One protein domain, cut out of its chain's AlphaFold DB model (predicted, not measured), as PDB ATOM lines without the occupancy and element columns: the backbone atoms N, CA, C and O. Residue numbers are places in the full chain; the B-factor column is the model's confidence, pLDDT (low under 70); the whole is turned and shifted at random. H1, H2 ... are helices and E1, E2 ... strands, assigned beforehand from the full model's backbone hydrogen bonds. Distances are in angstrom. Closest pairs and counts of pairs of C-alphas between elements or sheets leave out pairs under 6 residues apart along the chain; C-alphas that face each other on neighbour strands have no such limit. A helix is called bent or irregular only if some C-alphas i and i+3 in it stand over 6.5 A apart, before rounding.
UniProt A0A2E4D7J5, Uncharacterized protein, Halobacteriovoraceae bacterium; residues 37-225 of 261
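What this domain is: This is residues 37 to 225 of the 261 residues of an uncharacterized protein of Halobacteriovoraceae bacterium (UniProt A0A2E4D7J5). A five-stranded parallel sheet, strongly twisted and curled like part of a barrel, has a cluster of three crossed helices, H3, H4 and H5, packed on its E1 to E3 part. H2 lies out past edge strand E1, and at the other edge are E5 and a loose tail, residues 213 to 225. The printed part has 189 residues, under half of them in named elements, which run H1 H2 E1 H3 H4 E2 H5 E3 H6 E4 H7 E5; the sheet order is E1 E2 E3 E4 E5, and the class is mixed, helices and strands. The whole is compact, with a radius of gyration of the C-alphas of 17.5 A and spans of 49 by 45 by 30 A.

Where its parts are: Find C-alpha 43 at (-64.624, -74.463, 76.887), where H1, residues 43 to 48, begins. H2 is residues 77 to 85, 12.2 A long. E1, residues 91 to 97, runs 20.8 A from C-alpha 91 at (-59.806, -59.670, 55.256). Next come H3, residues 99 to 106; H4, residues 114 to 129, 22.5 A; E2, residues 137 to 143, 19.4 A; H5, residues 148 to 165, 20.4 A; and E3, residues 170 to 175, 16.1 A. Then look for H6, residues 181 to 184, E4, residues 191 to 194, H7, residues 195 to 198, and E5, residues 209 to 212, ending at C-alpha 212 at (-74.842, -74.877, 53.336).

How they stand to each other: Across E1 and E2, find N 94 and O 139, 2.8 A apart; across E2 and E3, N 172 and O 140, 2.8 A; across E3 and E4, N 192 and O 173, 2.8 A; across E4 and E5, N 211 and O 193, 2.8 A. The four strand-helix-strand units, each two parallel neighbour strands with one or more helices between, have right-handed crossovers: E1, H3 H4, E2; E2, H5, E3; E3, H6, E4; E4, H7, E5. H4 and H5 touch at a steep tilt of 45 degrees, their closest C-alphas Ala 118 and Val 160, 5.8 A. H3 touches H5, closest at the C-alphas of Pro 99 and Phe 157, 6.1 A. H3 also touches H4, closest at the C-alphas of Pro 99 and Val 117, 6.0 A. H1, H3, H4, H5 and H7 only graze the sheet, H1 only just, with 5 pairs of C-alphas within 10 A; H2 and H6 are not on it. H5 is irregular, C-alphas 149 and 152 being 8.6 A apart, with a kink of 78 degrees near residue 155. Every O i to N i+4 pair is within hydrogen-bond range in H1 to H4, against 8 of 14 in H5; H6 and H7 are too short for one.

The domain as a whole: The C-alphas of His 66 and Arg 220, the two farthest apart, are 50.6 A from each other. The printed part has no cut, and the link H1 to H2 is long, with residues 52 to 53 pairing with 60 to 61, antiparallel. Confidence is low, under 70, at residue 203 and residues 214 to 225.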
ATOM      1  N   GLN A  37     -58.581 -81.155  73.184       81.25
ATOM      2  CA  GLN A  37     -59.951 -81.373  73.646       81.25
ATOM      3  C   GLN A  37     -60.550 -80.163  74.368       81.25
ATOM      4  O   GLN A  37     -61.730 -80.204  74.694       81.25
ATOM      5  N   ASP A  38     -59.768 -79.123  74.644       82.19
ATOM      6  CA  ASP A  38     -60.269 -77.884  75.225       82.19
ATOM      7  C   ASP A  38     -60.828 -76.961  74.132       82.19
ATOM      8  O   ASP A  38     -61.604 -76.060  74.424       82.19
ATOM      9  N   GLU A  39     -60.521 -77.216  72.854       82.75
ATOM     10  CA  GLU A  39     -60.917 -76.413  71.688       82.75
ATOM     11  C   GLU A  39     -62.373 -76.623  71.228       82.75
ATOM     12  O   GLU A  39     -62.686 -76.685  70.030       82.75
ATOM     13  N   TRP A  40     -63.282 -76.692  72.201       81.12
ATOM     14  CA  TRP A  40     -64.733 -76.726  72.019       81.12
ATOM     15  C   TRP A  40     -65.362 -75.373  72.296       81.12
ATOM     16  O   TRP A  40     -64.829 -74.570  73.056       81.12
ATOM     17  N   LEU A  41     -66.553 -75.166  71.729       87.81
ATOM     18  CA  LEU A  41     -67.317 -73.932  71.862       87.81
ATOM     19  C   LEU A  41     -67.452 -73.499  73.332       87.81
ATOM     20  O   LEU A  41     -68.202 -74.095  74.104       87.81
ATOM     21  N   GLY A  42     -66.718 -72.449  73.697       90.00
ATOM     22  CA  GLY A  42     -66.735 -71.825  75.016       90.00
ATOM     23  C   GLY A  42     -65.882 -72.514  76.081       90.00
ATOM     24  O   GLY A  42     -65.543 -71.857  77.063       90.00
ATOM     25  N   LEU A  43     -65.491 -73.783  75.917       90.62
ATOM     26  CA  LEU A  43     -64.624 -74.463  76.887       90.62
ATOM     27  C   LEU A  43     -63.210 -73.874  76.863       90.62
ATOM     28  O   LEU A  43     -62.649 -73.573  77.918       90.62
ATOM     29  N   ASP A  44     -62.680 -73.629  75.668       90.69
ATOM     30  CA  ASP A  44     -61.362 -73.036  75.452       90.69
ATOM     31  C   ASP A  44     -61.251 -71.671  76.130       90.69
ATOM     32  O   ASP A  44     -60.282 -71.386  76.830       90.69
ATOM     33  N   VAL A  45     -62.287 -70.851  75.975       94.12
ATOM     34  CA  VAL A  45     -62.414 -69.539  76.601       94.12
ATOM     35  C   VAL A  45     -62.380 -69.661  78.120       94.12
ATOM     36  O   VAL A  45     -61.642 -68.923  78.774       94.12
ATOM     37  N   LEU A  46     -63.139 -70.593  78.699       95.00
ATOM     38  CA  LEU A  46     -63.210 -70.758  80.151       95.00
ATOM     39  C   LEU A  46     -61.895 -71.280  80.751       95.00
ATOM     40  O   LEU A  46     -61.459 -70.803  81.801       95.00
ATOM     41  N   LEU A  47     -61.246 -72.241  80.094       93.81
ATOM     42  CA  LEU A  47     -59.996 -72.828  80.577       93.81
ATOM     43  C   LEU A  47     -58.814 -71.867  80.395       93.81
ATOM     44  O   LEU A  47     -58.074 -71.614  81.347       93.81
ATOM     45  N   LYS A  48     -58.674 -71.248  79.217       94.19
ATOM     46  CA  LYS A  48     -57.552 -70.341  78.901       94.19
ATOM     47  C   LYS A  48     -57.624 -69.002  79.648       94.19
ATOM     48  O   LYS A  48     -56.605 -68.335  79.784       94.19
ATOM     49  N   THR A  49     -58.793 -68.625  80.174       96.44
ATOM     50  CA  THR A  49     -58.952 -67.464  81.080       96.44
ATOM     51  C   THR A  49     -58.903 -67.832  82.568       96.44
ATOM     52  O   THR A  49     -59.128 -66.971  83.420       96.44
ATOM     53  N   GLU A  50     -58.603 -69.094  82.901       95.12
ATOM     54  CA  GLU A  50     -58.496 -69.636  84.269       95.12
ATOM     55  C   GLU A  50     -59.774 -69.535  85.131       95.12
ATOM     56  O   GLU A  50     -59.731 -69.718  86.362       95.12
ATOM     57  N   VAL A  51     -60.927 -69.280  84.503       95.31
ATOM     58  CA  VAL A  51     -62.230 -69.292  85.186       95.31
ATOM     59  C   VAL A  51     -62.767 -70.701  85.353       95.31
ATOM     60  O   VAL A  51     -63.601 -70.915  86.226       95.31
ATOM     61  N   ALA A  52     -62.286 -71.665  84.573       94.12
ATOM     62  CA  ALA A  52     -62.602 -73.068  84.759       94.12
ATOM     63  C   ALA A  52     -61.344 -73.928  84.911       94.12
ATOM     64  O   ALA A  52     -60.235 -73.525  84.563       94.12
ATOM     65  N   SER A  53     -61.531 -75.118  85.468       92.06
ATOM     66  CA  SER A  53     -60.522 -76.172  85.544       92.06
ATOM     67  C   SER A  53     -61.202 -77.533  85.492       92.06
ATOM     68  O   SER A  53     -62.302 -77.660  86.033       92.06
ATOM     69  N   GLY A  54     -60.519 -78.534  84.945       85.88
ATOM     70  CA  GLY A  54     -61.080 -79.865  84.707       85.88
ATOM     71  C   GLY A  54     -61.384 -80.078  83.227       85.88
ATOM     72  O   GLY A  54     -61.084 -79.217  82.404       85.88
ATOM     73  N   ASP A  55     -61.952 -81.233  82.909       78.88
ATOM     74  CA  ASP A  55     -62.508 -81.518  81.589       78.88
ATOM     75  C   ASP A  55     -63.989 -81.106  81.530       78.88
ATOM     76  O   ASP A  55     -64.532 -80.517  82.466       78.88
ATOM     77  N   PHE A  56     -64.650 -81.380  80.406       73.12
ATOM     78  CA  PHE A  56     -66.058 -81.034  80.218       73.12
ATOM     79  C   PHE A  56     -67.003 -81.761  81.199       73.12
ATOM     80  O   PHE A  56     -68.066 -81.225  81.519       73.12
ATOM     81  N   ASP A  57     -66.623 -82.946  81.685       79.88
ATOM     82  CA  ASP A  57     -67.465 -83.790  82.537       79.88
ATOM     83  C   ASP A  57     -67.316 -83.458  84.039       79.88
ATOM     84  O   ASP A  57     -68.285 -83.603  84.787       79.88
ATOM     85  N   ASP A  58     -66.158 -82.945  84.483       84.75
ATOM     86  CA  ASP A  58     -65.893 -82.453  85.854       84.75
ATOM     87  C   ASP A  58     -65.473 -80.966  85.873       84.75
ATOM     88  O   ASP A  58     -64.552 -80.548  86.587       84.75
ATOM     89  N   LEU A  59     -66.141 -80.135  85.065       88.31
ATOM     90  CA  LEU A  59     -65.784 -78.724  84.935       88.31
ATOM     91  C   LEU A  59     -66.105 -77.935  86.213       88.31
ATOM     92  O   LEU A  59     -67.262 -77.740  86.595       88.31
ATOM     93  N   LYS A  60     -65.071 -77.380  86.848       92.81
ATOM     94  CA  LYS A  60     -65.209 -76.489  88.010       92.81
ATOM     95  C   LYS A  60     -65.122 -75.043  87.567       92.81
ATOM     96  O   LYS A  60     -64.029 -74.541  87.316       92.81
ATOM     97  N   VAL A  61     -66.268 -74.369  87.512       93.88
ATOM     98  CA  VAL A  61     -66.371 -72.978  87.048       93.88
ATOM     99  C   VAL A  61     -66.394 -72.004  88.232       93.88
ATOM    100  O   VAL A  61     -67.269 -72.057  89.098       93.88
ATOM    101  N   LYS A  62     -65.419 -71.098  88.266       94.00
ATOM    102  CA  LYS A  62     -65.308 -69.964  89.193       94.00
ATOM    103  C   LYS A  62     -66.154 -68.787  88.689       94.00
ATOM    104  O   LYS A  62     -66.723 -68.822  87.603       94.00
ATOM    105  N   SER A  63     -66.225 -67.712  89.472       94.12
ATOM    106  CA  SER A  63     -66.775 -66.446  88.972       94.12
ATOM    107  C   SER A  63     -65.946 -65.920  87.792       94.12
ATOM    108  O   SER A  63     -64.715 -65.911  87.865       94.12
ATOM    109  N   LEU A  64     -66.620 -65.420  86.753       96.06
ATOM    110  CA  LEU A  64     -66.000 -64.780  85.589       96.06
ATOM    111  C   LEU A  64     -65.314 -63.457  85.949       96.06
ATOM    112  O   LEU A  64     -64.473 -62.973  85.199       96.06
ATOM    113  N   SER A  65     -65.612 -62.883  87.119       93.88
ATOM    114  CA  SER A  65     -64.865 -61.734  87.649       93.88
ATOM    115  C   SER A  65     -63.389 -62.049  87.931       93.88
ATOM    116  O   SER A  65     -62.572 -61.131  87.945       93.88
ATOM    117  N   HIS A  66     -63.032 -63.329  88.100       93.88
ATOM    118  CA  HIS A  66     -61.648 -63.788  88.259       93.88
ATOM    119  C   HIS A  66     -60.955 -64.114  86.931       93.88
ATOM    120  O   HIS A  66     -59.838 -64.632  86.949       93.88
ATOM    121  N   ALA A  67     -61.608 -63.863  85.793       97.00
ATOM    122  CA  ALA A  67     -61.031 -64.138  84.489       97.00
ATOM    123  C   ALA A  67     -59.734 -63.366  84.268       97.00
ATOM    124  O   ALA A  67     -59.713 -62.136  84.360       97.00
ATOM    125  N   LYS A  68     -58.689 -64.092  83.879       97.12
ATOM    126  CA  LYS A  68     -57.446 -63.518  83.366       97.12
ATOM    127  C   LYS A  68     -57.538 -63.436  81.852       97.12
ATOM    128  O   LYS A  68     -57.059 -64.313  81.136       97.12
ATOM    129  N   ILE A  69     -58.244 -62.418  81.366       97.38
ATOM    130  CA  ILE A  69     -58.479 -62.219  79.929       97.38
ATOM    131  C   ILE A  69     -57.154 -62.092  79.175       97.38
ATOM    132  O   ILE A  69     -57.016 -62.641  78.090       97.38
ATOM    133  N   GLU A  70     -56.155 -61.462  79.784       95.88
ATOM    134  CA  GLU A  70     -54.806 -61.304  79.248       95.88
ATOM    135  C   GLU A  70     -54.091 -62.634  78.959       95.88
ATOM    136  O   GLU A  70     -53.215 -62.679  78.094       95.88
ATOM    137  N   ASN A  71     -54.483 -63.720  79.634       95.38
ATOM    138  CA  ASN A  71     -53.933 -65.056  79.403       95.38
ATOM    139  C   ASN A  71     -54.599 -65.764  78.218       95.38
ATOM    140  O   ASN A  71     -54.040 -66.724  77.682       95.38
ATOM    141  N   TYR A  72     -55.769 -65.295  77.777       95.94
ATOM    142  CA  TYR A  72     -56.434 -65.873  76.624       95.94
ATOM    143  C   TYR A  72     -55.649 -65.561  75.354       95.94
ATOM    144  O   TYR A  72     -55.402 -64.405  75.011       95.94
ATOM    145  N   LYS A  73     -55.308 -66.609  74.612       94.75
ATOM    146  CA  LYS A  73     -54.728 -66.505  73.278       94.75
ATOM    147  C   LYS A  73     -55.519 -67.415  72.343       94.75
ATOM    148  O   LYS A  73     -55.589 -68.616  72.624       94.75
ATOM    149  N   PRO A  74     -56.097 -66.885  71.246       93.31
ATOM    150  CA  PRO A  74     -56.746 -67.725  70.257       93.31
ATOM    151  C   PRO A  74     -55.800 -68.822  69.762       93.31
ATOM    152  O   PRO A  74     -54.601 -68.591  69.558       93.31
ATOM    153  N   ALA A  75     -56.350 -70.015  69.569       91.56
ATOM    154  CA  ALA A  75     -55.605 -71.155  69.062       91.56
ATOM    155  C   ALA A  75     -54.942 -70.840  67.714       91.56
ATOM    156  O   ALA A  75     -55.538 -70.192  66.856       91.56
ATOM    157  N   TYR A  76     -53.698 -71.292  67.543       94.44
ATOM    158  CA  TYR A  76     -52.937 -71.194  66.289       94.44
ATOM    159  C   TYR A  76     -52.819 -69.776  65.694       94.44
ATOM    160  O   TYR A  76     -52.583 -69.609  64.494       94.44
ATOM    161  N   VAL A  77     -52.999 -68.729  66.512       96.06
ATOM    162  CA  VAL A  77     -53.005 -67.335  66.040       96.06
ATOM    163  C   VAL A  77     -51.676 -66.929  65.404       96.06
ATOM    164  O   VAL A  77     -51.669 -66.175  64.435       96.06
ATOM    165  N   GLU A  78     -50.549 -67.457  65.885       97.06
ATOM    166  CA  GLU A  78     -49.231 -67.127  65.330       97.06
ATOM    167  C   GLU A  78     -49.016 -67.782  63.965       97.06
ATOM    168  O   GLU A  78     -48.564 -67.134  63.020       97.06
ATOM    169  N   GLU A  79     -49.387 -69.053  63.828       97.00
ATOM    170  CA  GLU A  79     -49.344 -69.802  62.577       97.00
ATOM    171  C   GLU A  79     -50.263 -69.163  61.533       97.00
ATOM    172  O   GLU A  79     -49.871 -68.986  60.373       97.00
ATOM    173  N   PHE A  80     -51.460 -68.753  61.957       97.31
ATOM    174  CA  PHE A  80     -52.422 -68.053  61.117       97.31
ATOM    175  C   PHE A  80     -51.882 -66.696  60.654       97.31
ATOM    176  O   PHE A  80     -51.845 -66.445  59.448       97.31
ATOM    177  N   LYS A  81     -51.386 -65.851  61.573       96.56
ATOM    178  CA  LYS A  81     -50.782 -64.543  61.251       96.56
ATOM    179  C   LYS A  81     -49.594 -64.689  60.311       96.56
ATOM    180  O   LYS A  81     -49.502 -63.968  59.316       96.56
ATOM    181  N   LYS A  82     -48.723 -65.667  60.578       96.12
ATOM    182  CA  LYS A  82     -47.600 -65.995  59.702       96.12
ATOM    183  C   LYS A  82     -48.098 -66.354  58.312       96.12
ATOM    184  O   LYS A  82     -47.545 -65.859  57.345       96.12
ATOM    185  N   LYS A  83     -49.123 -67.195  58.152       97.00
ATOM    186  CA  LYS A  83     -49.634 -67.510  56.810       97.00
ATOM    187  C   LYS A  83     -50.276 -66.289  56.148       97.00
ATOM    188  O   LYS A  83     -50.004 -66.045  54.973       97.00
ATOM    189  N   LEU A  84     -51.065 -65.518  56.894       96.19
ATOM    190  CA  LEU A  84     -51.787 -64.343  56.412       96.19
ATOM    191  C   LEU A  84     -50.839 -63.320  55.779       96.19
ATOM    192  O   LEU A  84     -51.058 -62.930  54.629       96.19
ATOM    193  N   SER A  85     -49.721 -63.011  56.445       94.56
ATOM    194  CA  SER A  85     -48.717 -62.050  55.967       94.56
ATOM    195  C   SER A  85     -48.091 -62.409  54.612       94.56
ATOM    196  O   SER A  85     -47.594 -61.530  53.916       94.56
ATOM    197  N   HIS A  86     -48.116 -63.685  54.210       95.19
ATOM    198  CA  HIS A  86     -47.572 -64.150  52.926       95.19
ATOM    199  C   HIS A  86     -48.612 -64.195  51.797       95.19
ATOM    200  O   HIS A  86     -48.264 -64.512  50.662       95.19
ATOM    201  N   THR A  87     -49.889 -63.939  52.089       94.44
ATOM    202  CA  THR A  87     -50.977 -64.038  51.097       94.44
ATOM    203  C   THR A  87     -51.443 -62.696  50.552       94.44
ATOM    204  O   THR A  87     -52.138 -62.674  49.540       94.44
ATOM    205  N   GLY A  88     -51.089 -61.588  51.211       90.94
ATOM    206  CA  GLY A  88     -51.566 -60.246  50.859       90.94
ATOM    207  C   GLY A  88     -53.064 -60.023  51.103       90.94
ATOM    208  O   GLY A  88     -53.591 -58.984  50.711       90.94
ATOM    209  N   LYS A  89     -53.758 -60.982  51.732       94.19
ATOM    210  CA  LYS A  89     -55.159 -60.833  52.127       94.19
ATOM    211  C   LYS A  89     -55.277 -59.802  53.248       94.19
ATOM    212  O   LYS A  89     -54.465 -59.810  54.170       94.19
ATOM    213  N   LYS A  90     -56.295 -58.951  53.142       94.62
ATOM    214  CA  LYS A  90     -56.624 -57.899  54.115       94.62
ATOM    215  C   LYS A  90     -57.897 -58.170  54.902       94.62
ATOM    216  O   LYS A  90     -58.228 -57.397  55.780       94.62
ATOM    217  N   GLU A  91     -58.586 -59.256  54.578       96.56
ATOM    218  CA  GLU A  91     -59.806 -59.670  55.256       96.56
ATOM    219  C   GLU A  91     -59.552 -60.979  55.982       96.56
ATOM    220  O   GLU A  91     -58.884 -61.879  55.448       96.56
ATOM    221  N   MET A  92     -60.135 -61.119  57.164       97.50
ATOM    222  CA  MET A  92     -60.146 -62.379  57.888       97.50
ATOM    223  C   MET A  92     -61.377 -62.515  58.771       97.50
ATOM    224  O   MET A  92     -62.008 -61.533  59.152       97.50
ATOM    225  N   LYS A  93     -61.688 -63.760  59.120       97.75
ATOM    226  CA  LYS A  93     -62.778 -64.084  60.028       97.75
ATOM    227  C   LYS A  93     -62.266 -64.565  61.380       97.75
ATOM    228  O   LYS A  93     -61.400 -65.439  61.454       97.75
ATOM    229  N   LEU A  94     -62.878 -64.041  62.431       96.62
ATOM    230  CA  LEU A  94     -62.782 -64.483  63.815       96.62
ATOM    231  C   LEU A  94     -64.123 -65.066  64.253       96.62
ATOM    232  O   LEU A  94     -65.161 -64.772  63.660       96.62
ATOM    233  N   GLN A  95     -64.110 -65.900  65.287       95.56
ATOM    234  CA  GLN A  95     -65.342 -66.380  65.900       95.56
ATOM    235  C   GLN A  95     -65.146 -66.676  67.380       95.56
ATOM    236  O   GLN A  95     -64.043 -67.033  67.800       95.56
ATOM    237  N   CYS A  96     -66.209 -66.520  68.159       95.75
ATOM    238  CA  CYS A  96     -66.224 -66.850  69.577       95.75
ATOM    239  C   CYS A  96     -67.655 -67.138  70.037       95.75
ATOM    240  O   CYS A  96     -68.622 -66.697  69.415       95.75
ATOM    241  N   VAL A  97     -67.783 -67.845  71.156       96.62
ATOM    242  CA  VAL A  97     -69.069 -68.140  71.792       96.62
ATOM    243  C   VAL A  97     -69.810 -66.866  72.206       96.62
ATOM    244  O   VAL A  97     -69.209 -65.964  72.785       96.62
ATOM    245  N   GLY A  98     -71.117 -66.808  71.949       97.19
ATOM    246  CA  GLY A  98     -71.984 -65.705  72.363       97.19
ATOM    247  C   GLY A  98     -72.510 -65.799  73.804       97.19
ATOM    248  O   GLY A  98     -72.372 -66.838  74.461       97.19
ATOM    249  N   PRO A  99     -73.106 -64.713  74.335       97.31
ATOM    250  CA  PRO A  99     -73.595 -64.639  75.710       97.31
ATOM    251  C   PRO A  99     -74.685 -65.652  76.056       97.31
ATOM    252  O   PRO A  99     -74.659 -66.191  77.162       97.31
ATOM    253  N   VAL A 100     -75.631 -65.934  75.160       97.06
ATOM    254  CA  VAL A 100     -76.751 -66.845  75.449       97.06
ATOM    255  C   VAL A 100     -76.244 -68.277  75.561       97.06
ATOM    256  O   VAL A 100     -76.602 -69.020  76.483       97.06
ATOM    257  N   THR A 101     -75.348 -68.650  74.655       97.00
ATOM    258  CA  THR A 101     -74.694 -69.952  74.635       97.00
ATOM    259  C   THR A 101     -73.743 -70.119  75.808       97.00
ATOM    260  O   THR A 101     -73.843 -71.119  76.519       97.00
ATOM    261  N   LEU A 102     -72.878 -69.140  76.087       96.94
ATOM    262  CA  LEU A 102     -71.947 -69.227  77.210       96.94
ATOM    263  C   LEU A 102     -72.684 -69.275  78.557       96.94
ATOM    264  O   LEU A 102     -72.343 -70.092  79.413       96.94
ATOM    265  N   HIS A 103     -73.740 -68.470  78.728       96.81
ATOM    266  CA  HIS A 103     -74.627 -68.559  79.894       96.81
ATOM    267  C   HIS A 103     -75.237 -69.957  80.018       96.81
ATOM    268  O   HIS A 103     -75.189 -70.566  81.089       96.81
ATOM    269  N   SER A 104     -75.734 -70.506  78.907       94.88
ATOM    270  CA  SER A 104     -76.337 -71.839  78.867       94.88
ATOM    271  C   SER A 104     -75.360 -72.972  79.177       94.88
ATOM    272  O   SER A 104     -75.776 -73.983  79.743       94.88
ATOM    273  N   ILE A 105     -74.075 -72.801  78.870       93.19
ATOM    274  CA  ILE A 105     -73.013 -73.734  79.255       93.19
ATOM    275  C   ILE A 105     -72.720 -73.608  80.756       93.19
ATOM    276  O   ILE A 105     -72.827 -74.596  81.481       93.19
ATOM    277  N   ILE A 106     -72.408 -72.405  81.252       94.75
ATOM    278  CA  ILE A 106     -71.975 -72.199  82.646       94.75
ATOM    279  C   ILE A 106     -73.085 -72.540  83.646       94.75
ATOM    280  O   ILE A 106     -72.798 -73.133  84.690       94.75
ATOM    281  N   LYS A 107     -74.353 -72.233  83.324       94.12
ATOM    282  CA  LYS A 107     -75.498 -72.485  84.219       94.12
ATOM    283  C   LYS A 107     -75.681 -73.961  84.584       94.12
ATOM    284  O   LYS A 107     -76.328 -74.264  85.582       94.12
ATOM    285  N   ARG A 108     -75.097 -74.879  83.799       91.88
ATOM    286  CA  ARG A 108     -75.070 -76.323  84.091       91.88
ATOM    287  C   ARG A 108     -74.176 -76.669  85.283       91.88
ATOM    288  O   ARG A 108     -74.410 -77.685  85.925       91.88
ATOM    289  N   PHE A 109     -73.177 -75.834  85.568       92.44
ATOM    290  CA  PHE A 109     -72.154 -76.079  86.586       92.44
ATOM    291  C   PHE A 109     -72.290 -75.152  87.800       92.44
ATOM    292  O   PHE A 109     -71.927 -75.533  88.911       92.44
ATOM    293  N   ARG A 110     -72.826 -73.936  87.620       93.25
ATOM    294  CA  ARG A 110     -73.121 -73.002  88.720       93.25
ATOM    295  C   ARG A 110     -74.220 -72.001  88.355       93.25
ATOM    296  O   ARG A 110     -74.329 -71.636  87.189       93.25
ATOM    297  N   PRO A 111     -74.961 -71.459  89.337       94.56
ATOM    298  CA  PRO A 111     -75.785 -70.274  89.118       94.56
ATOM    299  C   PRO A 111     -74.939 -69.101  88.609       94.56
ATOM    300  O   PRO A 111     -73.860 -68.831  89.146       94.56
ATOM    301  N   ILE A 112     -75.433 -68.410  87.584       95.75
ATOM    302  CA  ILE A 112     -74.768 -67.260  86.975       95.75
ATOM    303  C   ILE A 112     -75.796 -66.289  86.386       95.75
ATOM    304  O   ILE A 112     -76.779 -66.699  85.766       95.75
ATOM    305  N   GLU A 113     -75.535 -64.999  86.563       94.31
ATOM    306  CA  GLU A 113     -76.336 -63.916  85.997       94.31
ATOM    307  C   GLU A 113     -75.825 -63.527  84.605       94.31
ATOM    308  O   GLU A 113     -74.619 -63.546  84.345       94.31
ATOM    309  N   TYR A 114     -76.726 -63.097  83.717       94.31
ATOM    310  CA  TYR A 114     -76.357 -62.658  82.363       94.31
ATOM    311  C   TYR A 114     -75.335 -61.518  82.363       94.31
ATOM    312  O   TYR A 114     -74.442 -61.500  81.520       94.31
ATOM    313  N   ILE A 115     -75.417 -60.597  83.329       93.56
ATOM    314  CA  ILE A 115     -74.490 -59.463  83.417       93.56
ATOM    315  C   ILE A 115     -73.037 -59.906  83.642       93.56
ATOM    316  O   ILE A 115     -72.116 -59.289  83.110       93.56
ATOM    317  N   GLU A 116     -72.815 -61.000  84.381       95.56
ATOM    318  CA  GLU A 116     -71.477 -61.556  84.606       95.56
ATOM    319  C   GLU A 116     -70.883 -62.066  83.280       95.56
ATOM    320  O   GLU A 116     -69.730 -61.769  82.960       95.56
ATOM    321  N   VAL A 117     -71.698 -62.751  82.470       97.00
ATOM    322  CA  VAL A 117     -71.326 -63.242  81.132       97.00
ATOM    323  C   VAL A 117     -71.087 -62.086  80.159       97.00
ATOM    324  O   VAL A 117     -70.082 -62.074  79.451       97.00
ATOM    325  N   ALA A 118     -71.969 -61.087  80.155       95.12
ATOM    326  CA  ALA A 118     -71.871 -59.926  79.280       95.12
ATOM    327  C   ALA A 118     -70.573 -59.138  79.517       95.12
ATOM    328  O   ALA A 118     -69.837 -58.855  78.573       95.12
ATOM    329  N   LEU A 119     -70.252 -58.820  80.776       95.00
ATOM    330  CA  LEU A 119     -69.026 -58.092  81.122       95.00
ATOM    331  C   LEU A 119     -67.758 -58.880  80.774       95.00
ATOM    332  O   LEU A 119     -66.765 -58.286  80.352       95.00
ATOM    333  N   PHE A 120     -67.790 -60.201  80.948       97.44
ATOM    334  CA  PHE A 120     -66.696 -61.085  80.564       97.44
ATOM    335  C   PHE A 120     -66.473 -61.081  79.045       97.44
ATOM    336  O   PHE A 120     -65.363 -60.799  78.592       97.44
ATOM    337  N   LEU A 121     -67.528 -61.309  78.256       97.44
ATOM    338  CA  LEU A 121     -67.427 -61.384  76.797       97.44
ATOM    339  C   LEU A 121     -67.030 -60.054  76.156       97.44
ATOM    340  O   LEU A 121     -66.204 -60.053  75.249       97.44
ATOM    341  N   LYS A 122     -67.521 -58.915  76.664       95.31
ATOM    342  CA  LYS A 122     -67.102 -57.587  76.176       95.31
ATOM    343  C   LYS A 122     -65.582 -57.402  76.265       95.31
ATOM    344  O   LYS A 122     -64.957 -56.945  75.312       95.31
ATOM    345  N   LYS A 123     -64.975 -57.794  77.393       96.69
ATOM    346  CA  LYS A 123     -63.514 -57.739  77.576       96.69
ATOM    347  C   LYS A 123     -62.795 -58.742  76.678       96.69
ATOM    348  O   LYS A 123     -61.781 -58.400  76.078       96.69
ATOM    349  N   LEU A 124     -63.322 -59.962  76.587       97.62
ATOM    350  CA  LEU A 124     -62.740 -61.021  75.772       97.62
ATOM    351  C   LEU A 124     -62.701 -60.643  74.288       97.62
ATOM    352  O   LEU A 124     -61.670 -60.824  73.651       97.62
ATOM    353  N   TYR A 125     -63.785 -60.100  73.735       97.38
ATOM    354  CA  TYR A 125     -63.841 -59.713  72.324       97.38
ATOM    355  C   TYR A 125     -62.856 -58.587  72.006       97.38
ATOM    356  O   TYR A 125     -62.069 -58.710  71.071       97.38
ATOM    357  N   ALA A 126     -62.802 -57.543  72.840       95.94
ATOM    358  CA  ALA A 126     -61.806 -56.482  72.685       95.94
ATOM    359  C   ALA A 126     -60.371 -57.040  72.707       95.94
ATOM    360  O   ALA A 126     -59.543 -56.685  71.868       95.94
ATOM    361  N   HIS A 127     -60.093 -57.975  73.621       97.38
ATOM    362  CA  HIS A 127     -58.800 -58.653  73.693       97.38
ATOM    363  C   HIS A 127     -58.501 -59.490  72.441       97.38
ATOM    364  O   HIS A 127     -57.408 -59.391  71.893       97.38
ATOM    365  N   ILE A 128     -59.472 -60.252  71.929       95.94
ATOM    366  CA  ILE A 128     -59.337 -61.035  70.689       95.94
ATOM    367  C   ILE A 128     -59.002 -60.140  69.488       95.94
ATOM    368  O   ILE A 128     -58.123 -60.490  68.700       95.94
ATOM    369  N   GLY A 129     -59.673 -58.991  69.354       94.31
ATOM    370  CA  GLY A 129     -59.405 -58.037  68.273       94.31
ATOM    371  C   GLY A 129     -57.967 -57.510  68.299       94.31
ATOM    372  O   GLY A 129     -57.339 -57.389  67.254       94.31
ATOM    373  N   SER A 130     -57.396 -57.320  69.494       95.69
ATOM    374  CA  SER A 130     -56.044 -56.762  69.666       95.69
ATOM    375  C   SER A 130     -54.897 -57.631  69.124       95.69
ATOM    376  O   SER A 130     -53.759 -57.169  69.022       95.69
ATOM    377  N   PHE A 131     -55.159 -58.894  68.767       95.88
ATOM    378  CA  PHE A 131     -54.138 -59.776  68.190       95.88
ATOM    379  C   PHE A 131     -53.782 -59.427  66.741       95.88
ATOM    380  O   PHE A 131     -52.747 -59.900  66.245       95.88
ATOM    381  N   PHE A 132     -54.609 -58.634  66.063       94.62
ATOM    382  CA  PHE A 132     -54.471 -58.307  64.648       94.62
ATOM    383  C   PHE A 132     -54.244 -56.801  64.448       94.62
ATOM    384  O   PHE A 132     -54.635 -56.016  65.306       94.62
ATOM    385  N   PRO A 133     -53.555 -56.395  63.364       91.06
ATOM    386  CA  PRO A 133     -53.346 -54.981  63.058       91.06
ATOM    387  C   PRO A 133     -54.661 -54.248  62.766       91.06
ATOM    388  O   PRO A 133     -55.563 -54.846  62.180       91.06
ATOM    389  N   ASP A 134     -54.721 -52.955  63.091       89.31
ATOM    390  CA  ASP A 134     -55.907 -52.105  62.891       89.31
ATOM    391  C   ASP A 134     -56.314 -51.976  61.410       89.31
ATOM    392  O   ASP A 134     -57.466 -51.695  61.106       89.31
ATOM    393  N   GLU A 135     -55.383 -52.171  60.467       91.50
ATOM    394  CA  GLU A 135     -55.659 -52.124  59.026       91.50
ATOM    395  C   GLU A 135     -56.273 -53.408  58.436       91.50
ATOM    396  O   GLU A 135     -56.447 -53.496  57.216       91.50
ATOM    397  N   MET A 136     -56.509 -54.430  59.262       94.62
ATOM    398  CA  MET A 136     -57.132 -55.684  58.844       94.62
ATOM    399  C   MET A 136     -58.655 -55.562  58.923       94.62
ATOM    400  O   MET A 136     -59.187 -55.309  59.998       94.62
ATOM    401  N   ASP A 137     -59.346 -55.850  57.822       96.06
ATOM    402  CA  ASP A 137     -60.804 -55.934  57.788       96.06
ATOM    403  C   ASP A 137     -61.241 -57.209  58.539       96.06
ATOM    404  O   ASP A 137     -61.074 -58.345  58.063       96.06
ATOM    405  N   MET A 138     -61.761 -57.036  59.752       96.62
ATOM    406  CA  MET A 138     -62.112 -58.132  60.648       96.62
ATOM    407  C   MET A 138     -63.608 -58.429  60.615       96.62
ATOM    408  O   MET A 138     -64.451 -57.618  60.996       96.62
ATOM    409  N   ILE A 139     -63.927 -59.664  60.235       97.00
ATOM    410  CA  ILE A 139     -65.285 -60.202  60.251       97.00
ATOM    411  C   ILE A 139     -65.425 -61.091  61.484       97.00
ATOM    412  O   ILE A 139     -64.776 -62.130  61.585       97.00
ATOM    413  N   PHE A 140     -66.281 -60.723  62.428       97.00
ATOM    414  CA  PHE A 140     -66.483 -61.488  63.652       97.00
ATOM    415  C   PHE A 140     -67.795 -62.264  63.620       97.00
ATOM    416  O   PHE A 140     -68.855 -61.704  63.350       97.00
ATOM    417  N   PHE A 141     -67.723 -63.559  63.920       97.44
ATOM    418  CA  PHE A 141     -68.889 -64.417  64.086       97.44
ATOM    419  C   PHE A 141     -69.116 -64.723  65.567       97.44
ATOM    420  O   PHE A 141     -68.256 -65.295  66.234       97.44
ATOM    421  N   MET A 142     -70.287 -64.362  66.082       97.25
ATOM    422  CA  MET A 142     -70.713 -64.748  67.421       97.25
ATOM    423  C   MET A 142     -71.537 -66.033  67.346       97.25
ATOM    424  O   MET A 142     -72.618 -66.041  66.758       97.25
ATOM    425  N   ASP A 143     -71.027 -67.106  67.939       96.75
ATOM    426  CA  ASP A 143     -71.650 -68.425  67.901       96.75
ATOM    427  C   ASP A 143     -72.751 -68.534  68.961       96.75
ATOM    428  O   ASP A 143     -72.481 -68.570  70.165       96.75
ATOM    429  N   GLU A 144     -73.997 -68.618  68.496       96.56
ATOM    430  CA  GLU A 144     -75.199 -68.668  69.321       96.56
ATOM    431  C   GLU A 144     -76.155 -69.829  68.985       96.56
ATOM    432  O   GLU A 144     -77.340 -69.614  68.708       96.56
ATOM    433  N   PRO A 145     -75.698 -71.094  69.046       94.19
ATOM    434  CA  PRO A 145     -76.567 -72.249  68.813       94.19
ATOM    435  C   PRO A 145     -77.749 -72.351  69.793       94.19
ATOM    436  O   PRO A 145     -78.757 -72.960  69.456       94.19
ATOM    437  N   PHE A 146     -77.663 -71.764  70.994       95.62
ATOM    438  CA  PHE A 146     -78.751 -71.812  71.983       95.62
ATOM    439  C   PHE A 146     -79.747 -70.647  71.892       95.62
ATOM    440  O   PHE A 146     -80.713 -70.630  72.662       95.62
ATOM    441  N   LEU A 147     -79.554 -69.684  70.982       95.38
ATOM    442  CA  LEU A 147     -80.400 -68.489  70.902       95.38
ATOM    443  C   LEU A 147     -81.865 -68.821  70.607       95.38
ATOM    444  O   LEU A 147     -82.750 -68.290  71.275       95.38
ATOM    445  N   ALA A 148     -82.133 -69.730  69.664       93.94
ATOM    446  CA  ALA A 148     -83.501 -70.096  69.293       93.94
ATOM    447  C   ALA A 148     -84.309 -70.644  70.484       93.94
ATOM    448  O   ALA A 148     -85.477 -70.295  70.663       93.94
ATOM    449  N   GLN A 149     -83.665 -71.449  71.332       94.94
ATOM    450  CA  GLN A 149     -84.275 -72.081  72.506       94.94
ATOM    451  C   GLN A 149     -84.351 -71.152  73.724       94.94
ATOM    452  O   GLN A 149     -85.120 -71.412  74.644       94.94
ATOM    453  N   ASN A 150     -83.558 -70.081  73.750       95.31
ATOM    454  CA  ASN A 150     -83.468 -69.148  74.873       95.31
ATOM    455  C   ASN A 150     -83.790 -67.721  74.411       95.31
ATOM    456  O   ASN A 150     -83.167 -66.764  74.862       95.31
ATOM    457  N   PHE A 151     -84.750 -67.563  73.501       95.69
ATOM    458  CA  PHE A 151     -85.006 -66.284  72.840       95.69
ATOM    459  C   PHE A 151     -85.456 -65.166  73.795       95.69
ATOM    460  O   PHE A 151     -85.211 -63.996  73.525       95.69
ATOM    461  N   ASP A 152     -86.009 -65.509  74.961       94.69
ATOM    462  CA  ASP A 152     -86.328 -64.541  76.023       94.69
ATOM    463  C   ASP A 152     -85.083 -63.796  76.551       94.69
ATOM    464  O   ASP A 152     -85.197 -62.756  77.196       94.69
ATOM    465  N   SER A 153     -83.881 -64.306  76.263       93.69
ATOM    466  CA  SER A 153     -82.608 -63.650  76.580       93.69
ATOM    467  C   SER A 153     -82.156 -62.612  75.545       93.69
ATOM    468  O   SER A 153     -81.114 -61.983  75.742       93.69
ATOM    469  N   LEU A 154     -82.939 -62.383  74.480       94.12
ATOM    470  CA  LEU A 154     -82.617 -61.444  73.403       94.12
ATOM    471  C   LEU A 154     -82.207 -60.042  73.907       94.12
ATOM    472  O   LEU A 154     -81.183 -59.551  73.441       94.12
ATOM    473  N   PRO A 155     -82.876 -59.414  74.899       92.56
ATOM    474  CA  PRO A 155     -82.452 -58.095  75.380       92.56
ATOM    475  C   PRO A 155     -81.027 -58.076  75.960       92.56
ATOM    476  O   PRO A 155     -80.295 -57.100  75.799       92.56
ATOM    477  N   PHE A 156     -80.607 -59.161  76.619       90.00
ATOM    478  CA  PHE A 156     -79.245 -59.291  77.151       90.00
ATOM    479  C   PHE A 156     -78.234 -59.552  76.036       90.00
ATOM    480  O   PHE A 156     -77.131 -59.004  76.054       90.00
ATOM    481  N   PHE A 157     -78.617 -60.373  75.056       94.94
ATOM    482  CA  PHE A 157     -77.831 -60.601  73.850       94.94
ATOM    483  C   PHE A 157     -77.546 -59.280  73.117       94.94
ATOM    484  O   PHE A 157     -76.391 -58.987  72.809       94.94
ATOM    485  N   GLU A 158     -78.575 -58.458  72.893       94.19
ATOM    486  CA  GLU A 158     -78.476 -57.191  72.160       94.19
ATOM    487  C   GLU A 158     -77.508 -56.200  72.815       94.19
ATOM    488  O   GLU A 158     -76.808 -55.458  72.121       94.19
ATOM    489  N   GLU A 159     -77.414 -56.205  74.148       91.25
ATOM    490  CA  GLU A 159     -76.455 -55.370  74.869       91.25
ATOM    491  C   GLU A 159     -75.004 -55.749  74.539       91.25
ATOM    492  O   GLU A 159     -74.171 -54.875  74.297       91.25
ATOM    493  N   VAL A 160     -74.696 -57.048  74.511       94.38
ATOM    494  CA  VAL A 160     -73.358 -57.546  74.159       94.38
ATOM    495  C   VAL A 160     -73.094 -57.350  72.671       94.38
ATOM    496  O   VAL A 160     -72.002 -56.918  72.308       94.38
ATOM    497  N   TYR A 161     -74.088 -57.620  71.820       95.25
ATOM    498  CA  TYR A 161     -73.991 -57.424  70.378       95.25
ATOM    499  C   TYR A 161     -73.629 -55.980  70.035       95.25
ATOM    500  O   TYR A 161     -72.695 -55.762  69.273       95.25
ATOM    501  N   ARG A 162     -74.318 -54.987  70.611       93.81
ATOM    502  CA  ARG A 162     -74.063 -53.569  70.314       93.81
ATOM    503  C   ARG A 162     -72.616 -53.178  70.602       93.81
ATOM    504  O   ARG A 162     -71.992 -52.507  69.784       93.81
ATOM    505  N   ASP A 163     -72.099 -53.596  71.752       91.75
ATOM    506  CA  ASP A 163     -70.742 -53.255  72.170       91.75
ATOM    507  C   ASP A 163     -69.702 -54.012  71.325       91.75
ATOM    508  O   ASP A 163     -68.687 -53.439  70.939       91.75
ATOM    509  N   ALA A 164     -69.974 -55.275  70.979       91.75
ATOM    510  CA  ALA A 164     -69.095 -56.092  70.147       91.75
ATOM    511  C   ALA A 164     -69.076 -55.639  68.676       91.75
ATOM    512  O   ALA A 164     -68.019 -55.596  68.058       91.75
ATOM    513  N   ASN A 165     -70.224 -55.239  68.125       93.94
ATOM    514  CA  ASN A 165     -70.364 -54.743  66.756       93.94
ATOM    515  C   ASN A 165     -69.573 -53.446  66.515       93.94
ATOM    516  O   ASN A 165     -69.244 -53.138  65.379       93.94
ATOM    517  N   ALA A 166     -69.250 -52.687  67.565       93.62
ATOM    518  CA  ALA A 166     -68.400 -51.502  67.457       93.62
ATOM    519  C   ALA A 166     -66.897 -51.826  67.332       93.62
ATOM    520  O   ALA A 166     -66.109 -50.919  67.076       93.62
ATOM    521  N   LEU A 167     -66.490 -53.084  67.549       93.44
ATOM    522  CA  LEU A 167     -65.085 -53.511  67.557       93.44
ATOM    523  C   LEU A 167     -64.599 -54.073  66.215       93.44
ATOM    524  O   LEU A 167     -63.397 -54.262  66.048       93.44
ATOM    525  N   TYR A 168     -65.510 -54.393  65.296       95.12
ATOM    526  CA  TYR A 168     -65.210 -55.141  64.075       95.12
ATOM    527  C   TYR A 168     -65.931 -54.528  62.874       95.12
ATOM    528  O   TYR A 168     -67.027 -53.990  63.022       95.12
ATOM    529  N   ASP A 169     -65.351 -54.658  61.681       94.62
ATOM    530  CA  ASP A 169     -65.916 -54.107  60.440       94.62
ATOM    531  C   ASP A 169     -67.217 -54.797  60.039       94.62
ATOM    532  O   ASP A 169     -68.114 -54.199  59.443       94.62
ATOM    533  N   THR A 170     -67.330 -56.086  60.352       94.81
ATOM    534  CA  THR A 170     -68.546 -56.861  60.123       94.81
ATOM    535  C   THR A 170     -68.790 -57.787  61.295       94.81
ATOM    536  O   THR A 170     -67.915 -58.558  61.688       94.81
ATOM    537  N   PHE A 171     -70.009 -57.750  61.825       95.31
ATOM    538  CA  PHE A 171     -70.430 -58.601  62.924       95.31
ATOM    539  C   PHE A 171     -71.605 -59.473  62.495       95.31
ATOM    540  O   PHE A 171     -72.640 -58.968  62.066       95.31
ATOM    541  N   VAL A 172     -71.449 -60.788  62.610       96.31
ATOM    542  CA  VAL A 172     -72.457 -61.766  62.193       96.31
ATOM    543  C   VAL A 172     -72.778 -62.687  63.355       96.31
ATOM    544  O   VAL A 172     -71.890 -63.162  64.057       96.31
ATOM    545  N   VAL A 173     -74.055 -62.983  63.557       96.75
ATOM    546  CA  VAL A 173     -74.488 -63.958  64.557       96.75
ATOM    547  C   VAL A 173     -74.698 -65.292  63.870       96.75
ATOM    548  O   VAL A 173     -75.551 -65.426  62.990       96.75
ATOM    549  N   HIS A 174     -73.916 -66.288  64.262       96.44
ATOM    550  CA  HIS A 174     -74.112 -67.650  63.810       96.44
ATOM    551  C   HIS A 174     -75.152 -68.349  64.677       96.44
ATOM    552  O   HIS A 174     -74.946 -68.551  65.868       96.44
ATOM    553  N   CYS A 175     -76.245 -68.782  64.053       93.56
ATOM    554  CA  CYS A 175     -77.221 -69.660  64.680       93.56
ATOM    555  C   CYS A 175     -77.430 -70.875  63.773       93.56
ATOM    556  O   CYS A 175     -77.915 -70.744  62.649       93.56
ATOM    557  N   CYS A 176     -77.031 -72.057  64.243       88.62
ATOM    558  CA  CYS A 176     -77.280 -73.317  63.538       88.62
ATOM    559  C   CYS A 176     -78.598 -73.989  63.949       88.62
ATOM    560  O   CYS A 176     -78.868 -75.096  63.494       88.62
ATOM    561  N   ASP A 177     -79.388 -73.358  64.822       91.12
ATOM    562  CA  ASP A 177     -80.719 -73.827  65.213       91.12
ATOM    563  C   ASP A 177     -81.812 -73.041  64.468       91.12
ATOM    564  O   ASP A 177     -81.591 -71.917  64.003       91.12
ATOM    565  N   HIS A 178     -83.001 -73.631  64.329       92.62
ATOM    566  CA  HIS A 178     -84.100 -73.019  63.579       92.62
ATOM    567  C   HIS A 178     -84.736 -71.881  64.383       92.62
ATOM    568  O   HIS A 178     -85.428 -72.097  65.377       92.62
ATOM    569  N   LEU A 179     -84.517 -70.647  63.929       92.50
ATOM    570  CA  LEU A 179     -85.259 -69.472  64.387       92.50
ATOM    571  C   LEU A 179     -86.585 -69.380  63.636       92.50
ATOM    572  O   LEU A 179     -86.594 -69.267  62.411       92.50
ATOM    573  N   ASN A 180     -87.702 -69.361  64.360       92.00
ATOM    574  CA  ASN A 180     -89.021 -69.233  63.746       92.00
ATOM    575  C   ASN A 180     -89.279 -67.810  63.208       92.00
ATOM    576  O   ASN A 180     -88.567 -66.853  63.513       92.00
ATOM    577  N   GLN A 181     -90.354 -67.636  62.435       89.50
ATOM    578  CA  GLN A 181     -90.676 -66.346  61.809       89.50
ATOM    579  C   GLN A 181     -90.879 -65.190  62.802       89.50
ATOM    580  O   GLN A 181     -90.558 -64.049  62.480       89.50
ATOM    581  N   ALA A 182     -91.442 -65.449  63.986       92.06
ATOM    582  CA  ALA A 182     -91.650 -64.408  64.990       92.06
ATOM    583  C   ALA A 182     -90.319 -63.962  65.614       92.06
ATOM    584  O   ALA A 182     -90.145 -62.780  65.898       92.06
ATOM    585  N   GLN A 183     -89.381 -64.895  65.782       94.06
ATOM    586  CA  GLN A 183     -88.022 -64.621  66.244       94.06
ATOM    587  C   GLN A 183     -87.229 -63.845  65.187       94.06
ATOM    588  O   GLN A 183     -86.683 -62.788  65.486       94.06
ATOM    589  N   LEU A 184     -87.245 -64.298  63.929       91.69
ATOM    590  CA  LEU A 184     -86.552 -63.626  62.822       91.69
ATOM    591  C   LEU A 184     -86.999 -62.169  62.635       91.69
ATOM    592  O   LEU A 184     -86.175 -61.317  62.333       91.69
ATOM    593  N   LYS A 185     -88.285 -61.860  62.851       91.12
ATOM    594  CA  LYS A 185     -88.811 -60.483  62.763       91.12
ATOM    595  C   LYS A 185     -88.290 -59.541  63.850       91.12
ATOM    596  O   LYS A 185     -88.368 -58.332  63.659       91.12
ATOM    597  N   GLN A 186     -87.832 -60.081  64.978       93.31
ATOM    598  CA  GLN A 186     -87.281 -59.309  66.096       93.31
ATOM    599  C   GLN A 186     -85.763 -59.136  65.983       93.31
ATOM    600  O   GLN A 186     -85.188 -58.306  66.678       93.31
ATOM    601  N   ILE A 187     -85.108 -59.908  65.115       91.69
ATOM    602  CA  ILE A 187     -83.672 -59.811  64.901       91.69
ATOM    603  C   ILE A 187     -83.389 -58.757  63.832       91.69
ATOM    604  O   ILE A 187     -83.833 -58.868  62.690       91.69
ATOM    605  N   HIS A 188     -82.595 -57.755  64.200       90.25
ATOM    606  CA  HIS A 188     -82.217 -56.640  63.325       90.25
ATOM    607  C   HIS A 188     -80.715 -56.582  63.025       90.25
ATOM    608  O   HIS A 188     -80.205 -55.558  62.578       90.25
ATOM    609  N   TYR A 189     -80.005 -57.674  63.281       91.12
ATOM    610  CA  TYR A 189     -78.569 -57.798  63.073       91.12
ATOM    611  C   TYR A 189     -78.240 -58.891  62.050       91.12
ATOM    612  O   TYR A 189     -79.073 -59.766  61.797       91.12
ATOM    613  N   PRO A 190     -77.039 -58.865  61.444       94.19
ATOM    614  CA  PRO A 190     -76.664 -59.835  60.431       94.19
ATOM    615  C   PRO A 190     -76.600 -61.262  60.976       94.19
ATOM    616  O   PRO A 190     -75.996 -61.527  62.017       94.19
ATOM    617  N   LEU A 191     -77.198 -62.198  60.238       94.75
ATOM    618  CA  LEU A 191     -77.268 -63.610  60.610       94.75
ATOM    619  C   LEU A 191     -76.475 -64.499  59.649       94.75
ATOM    620  O   LEU A 191     -76.453 -64.255  58.441       94.75
ATOM    621  N   HIS A 192     -75.907 -65.572  60.200       94.88
ATOM    622  CA  HIS A 192     -75.501 -66.776  59.485       94.88
ATOM    623  C   HIS A 192     -76.447 -67.928  59.847       94.88
ATOM    624  O   HIS A 192     -76.437 -68.381  60.996       94.88
ATOM    625  N   LEU A 193     -77.238 -68.393  58.873       91.94
ATOM    626  CA  LEU A 193     -78.286 -69.407  59.064       91.94
ATOM    627  C   LEU A 193     -78.082 -70.626  58.163       91.94
ATOM    628  O   LEU A 193     -77.732 -70.483  56.991       91.94
ATOM    629  N   ASP A 194     -78.403 -71.813  58.678       90.38
ATOM    630  CA  ASP A 194     -78.522 -73.026  57.866       90.38
ATOM    631  C   ASP A 194     -79.812 -72.994  57.034       90.38
ATOM    632  O   ASP A 194     -80.909 -73.211  57.552       90.38
ATOM    633  N   LEU A 195     -79.694 -72.768  55.723       86.12
ATOM    634  CA  LEU A 195     -80.857 -72.702  54.831       86.12
ATOM    635  C   LEU A 195     -81.610 -74.030  54.702       86.12
ATOM    636  O   LEU A 195     -82.776 -74.025  54.299       86.12
ATOM    637  N   ALA A 196     -80.991 -75.165  55.040       86.06
ATOM    638  CA  ALA A 196     -81.683 -76.451  55.033       86.06
ATOM    639  C   ALA A 196     -82.871 -76.463  56.006       86.06
ATOM    640  O   ALA A 196     -83.884 -77.098  55.716       86.06
ATOM    641  N   LEU A 197     -82.782 -75.705  57.102       88.12
ATOM    642  CA  LEU A 197     -83.832 -75.612  58.116       88.12
ATOM    643  C   LEU A 197     -85.058 -74.814  57.643       88.12
ATOM    644  O   LEU A 197     -86.127 -74.944  58.225       88.12
ATOM    645  N   TYR A 198     -84.930 -74.032  56.567       87.19
ATOM    646  CA  TYR A 198     -85.949 -73.084  56.097       87.19
ATOM    647  C   TYR A 198     -86.588 -73.475  54.761       87.19
ATOM    648  O   TYR A 198     -87.326 -72.689  54.166       87.19
ATOM    649  N   GLN A 199     -86.313 -74.676  54.243       81.56
ATOM    650  CA  GLN A 199     -86.799 -75.097  52.920       81.56
ATOM    651  C   GLN A 199     -88.328 -75.093  52.804       81.56
ATOM    652  O   GLN A 199     -88.856 -74.814  51.728       81.56
ATOM    653  N   ASN A 200     -89.017 -75.380  53.910       82.00
ATOM    654  CA  ASN A 200     -90.474 -75.484  53.973       82.00
ATOM    655  C   ASN A 200     -91.147 -74.222  54.538       82.00
ATOM    656  O   ASN A 200     -92.373 -74.190  54.666       82.00
ATOM    657  N   ASP A 201     -90.373 -73.190  54.874       80.94
ATOM    658  CA  ASP A 201     -90.911 -71.976  55.471       80.94
ATOM    659  C   ASP A 201     -91.549 -71.089  54.398       80.94
ATOM    660  O   ASP A 201     -90.998 -70.871  53.317       80.94
ATOM    661  N   GLN A 202     -92.729 -70.544  54.711       73.25
ATOM    662  CA  GLN A 202     -93.468 -69.677  53.784       73.25
ATOM    663  C   GLN A 202     -92.717 -68.375  53.480       73.25
ATOM    664  O   GLN A 202     -92.780 -67.867  52.363       73.25
ATOM    665  N   THR A 203     -92.005 -67.839  54.472       69.50
ATOM    666  CA  THR A 203     -91.132 -66.674  54.325       69.50
ATOM    667  C   THR A 203     -89.698 -67.119  54.524       69.50
ATOM    668  O   THR A 203     -89.344 -67.597  55.602       69.50
ATOM    669  N   LYS A 204     -88.874 -66.944  53.497       72.88
ATOM    670  CA  LYS A 204     -87.460 -67.301  53.566       72.88
ATOM    671  C   LYS A 204     -86.692 -66.190  54.272       72.88
ATOM    672  O   LYS A 204     -86.966 -65.020  53.993       72.88
ATOM    673  N   PRO A 205     -85.770 -66.525  55.187       79.62
ATOM    674  CA  PRO A 205     -84.912 -65.518  55.785       79.62
ATOM    675  C   PRO A 205     -84.018 -64.885  54.710       79.62
ATOM    676  O   PRO A 205     -83.687 -65.529  53.714       79.62
ATOM    677  N   SER A 206     -83.596 -63.646  54.955       79.50
ATOM    678  CA  SER A 206     -82.569 -62.945  54.176       79.50
ATOM    679  C   SER A 206     -81.327 -62.750  55.058       79.50
ATOM    680  O   SER A 206     -81.175 -61.704  55.692       79.50
ATOM    681  N   PRO A 207     -80.503 -63.799  55.251       82.44
ATOM    682  CA  PRO A 207     -79.318 -63.709  56.093       82.44
ATOM    683  C   PRO A 207     -78.149 -63.059  55.338       82.44
ATOM    684  O   PRO A 207     -77.987 -63.256  54.135       82.44
ATOM    685  N   MET A 208     -77.271 -62.358  56.061       85.12
ATOM    686  CA  MET A 208     -76.019 -61.832  55.499       85.12
ATOM    687  C   MET A 208     -75.065 -62.960  55.088       85.12
ATOM    688  O   MET A 208     -74.347 -62.845  54.096       85.12
ATOM    689  N   ALA A 209     -75.051 -64.057  55.846       84.44
ATOM    690  CA  ALA A 209     -74.250 -65.232  55.555       84.44
ATOM    691  C   ALA A 209     -75.141 -66.464  55.374       84.44
ATOM    692  O   ALA A 209     -76.002 -66.779  56.196       84.44
ATOM    693  N   ILE A 210     -74.891 -67.207  54.304       89.25
ATOM    694  CA  ILE A 210     -75.701 -68.352  53.905       89.25
ATOM    695  C   ILE A 210     -74.985 -69.655  54.260       89.25
ATOM    696  O   ILE A 210     -73.903 -69.936  53.741       89.25
ATOM    697  N   GLY A 211     -75.613 -70.459  55.117       90.94
ATOM    698  CA  GLY A 211     -75.119 -71.757  55.559       90.94
ATOM    699  C   GLY A 211     -75.581 -72.906  54.665       90.94
ATOM    700  O   GLY A 211     -76.776 -73.076  54.413       90.94
ATOM    701  N   ILE A 212     -74.625 -73.716  54.207       88.38
ATOM    702  CA  ILE A 212     -74.842 -74.877  53.336       88.38
ATOM    703  C   ILE A 212     -74.496 -76.170  54.086       88.38
ATOM    704  O   ILE A 212     -73.347 -76.382  54.480       88.38
ATOM    705  N   ALA A 213     -75.486 -77.044  54.284       80.25
ATOM    706  CA  ALA A 213     -75.327 -78.320  54.995       80.25
ATOM    707  C   ALA A 213     -75.278 -79.559  54.081       80.25
ATOM    708  O   ALA A 213     -74.819 -80.615  54.513       80.25
ATOM    709  N   ASN A 214     -75.795 -79.472  52.850       67.50
ATOM    710  CA  ASN A 214     -76.004 -80.635  51.983       67.50
ATOM    711  C   ASN A 214     -75.833 -80.280  50.494       67.50
ATOM    712  O   ASN A 214     -76.175 -79.178  50.061       67.50
ATOM    713  N   GLU A 215     -75.359 -81.240  49.702       58.66
ATOM    714  CA  GLU A 215     -75.289 -81.185  48.235       58.66
ATOM    715  C   GLU A 215     -76.667 -81.093  47.578       58.66
ATOM    716  O   GLU A 215     -76.807 -80.523  46.499       58.66
ATOM    717  N   SER A 216     -77.703 -81.619  48.236       54.03
ATOM    718  CA  SER A 216     -79.058 -81.682  47.687       54.03
ATOM    719  C   SER A 216     -79.868 -80.393  47.841       54.03
ATOM    720  O   SER A 216     -81.057 -80.390  47.514       54.03
ATOM    721  N   LEU A 217     -79.285 -79.315  48.383       61.72
ATOM    722  CA  LEU A 217     -80.021 -78.063  48.532       61.72
ATOM    723  C   LEU A 217     -80.391 -77.541  47.139       61.72
ATOM    724  O   LEU A 217     -79.523 -77.204  46.335       61.72
ATOM    725  N   GLN A 218     -81.689 -77.453  46.845       59.50
ATOM    726  CA  GLN A 218     -82.162 -76.775  45.643       59.50
ATOM    727  C   GLN A 218     -82.010 -75.265  45.840       59.50
ATOM    728  O   GLN A 218     -82.945 -74.555  46.200       59.50
ATOM    729  N   LEU A 219     -80.795 -74.779  45.600       62.34
ATOM    730  CA  LEU A 219     -80.386 -73.385  45.772       62.34
ATOM    731  C   LEU A 219     -81.252 -72.393  44.990       62.34
ATOM    732  O   LEU A 219     -81.431 -71.271  45.437       62.34
ATOM    733  N   ARG A 220     -81.869 -72.838  43.884       58.62
ATOM    734  CA  ARG A 220     -82.825 -72.053  43.082       58.62
ATOM    735  C   ARG A 220     -84.020 -71.531  43.881       58.62
ATOM    736  O   ARG A 220     -84.717 -70.640  43.416       58.62
ATOM    737  N   ALA A 221     -84.302 -72.126  45.038       55.03
ATOM    738  CA  ALA A 221     -85.413 -71.722  45.876       55.03
ATOM    739  C   ALA A 221     -85.075 -70.496  46.748       55.03
ATOM    740  O   ALA A 221     -85.997 -69.873  47.269       55.03
ATOM    741  N   PHE A 222     -83.801 -70.158  46.941       63.94
ATOM    742  CA  PHE A 222     -83.376 -69.042  47.784       63.94
ATOM    743  C   PHE A 222     -82.807 -67.923  46.920       63.94
ATOM    744  O   PHE A 222     -82.088 -68.184  45.958       63.94
ATOM    745  N   ASP A 223     -83.123 -66.682  47.279       67.31
ATOM    746  CA  ASP A 223     -82.502 -65.515  46.665       67.31
ATOM    747  C   ASP A 223     -81.102 -65.332  47.264       67.31
ATOM    748  O   ASP A 223     -80.901 -64.644  48.265       67.31
ATOM    749  N   LEU A 224     -80.140 -66.062  46.698       68.69
ATOM    750  CA  LEU A 224     -78.755 -66.048  47.158       68.69
ATOM    751  C   LEU A 224     -78.073 -64.702  46.886       68.69
ATOM    752  O   LEU A 224     -77.053 -64.422  47.502       68.69
ATOM    753  N   GLU A 225     -78.612 -63.854  46.007       64.75
ATOM    754  CA  GLU A 225     -78.013 -62.551  45.685       64.75
ATOM    755  C   GLU A 225     -78.022 -61.588  46.880       64.75
ATOM    756  O   GLU A 225     -77.233 -60.646  46.921       64.75
TER     757      GLU A 225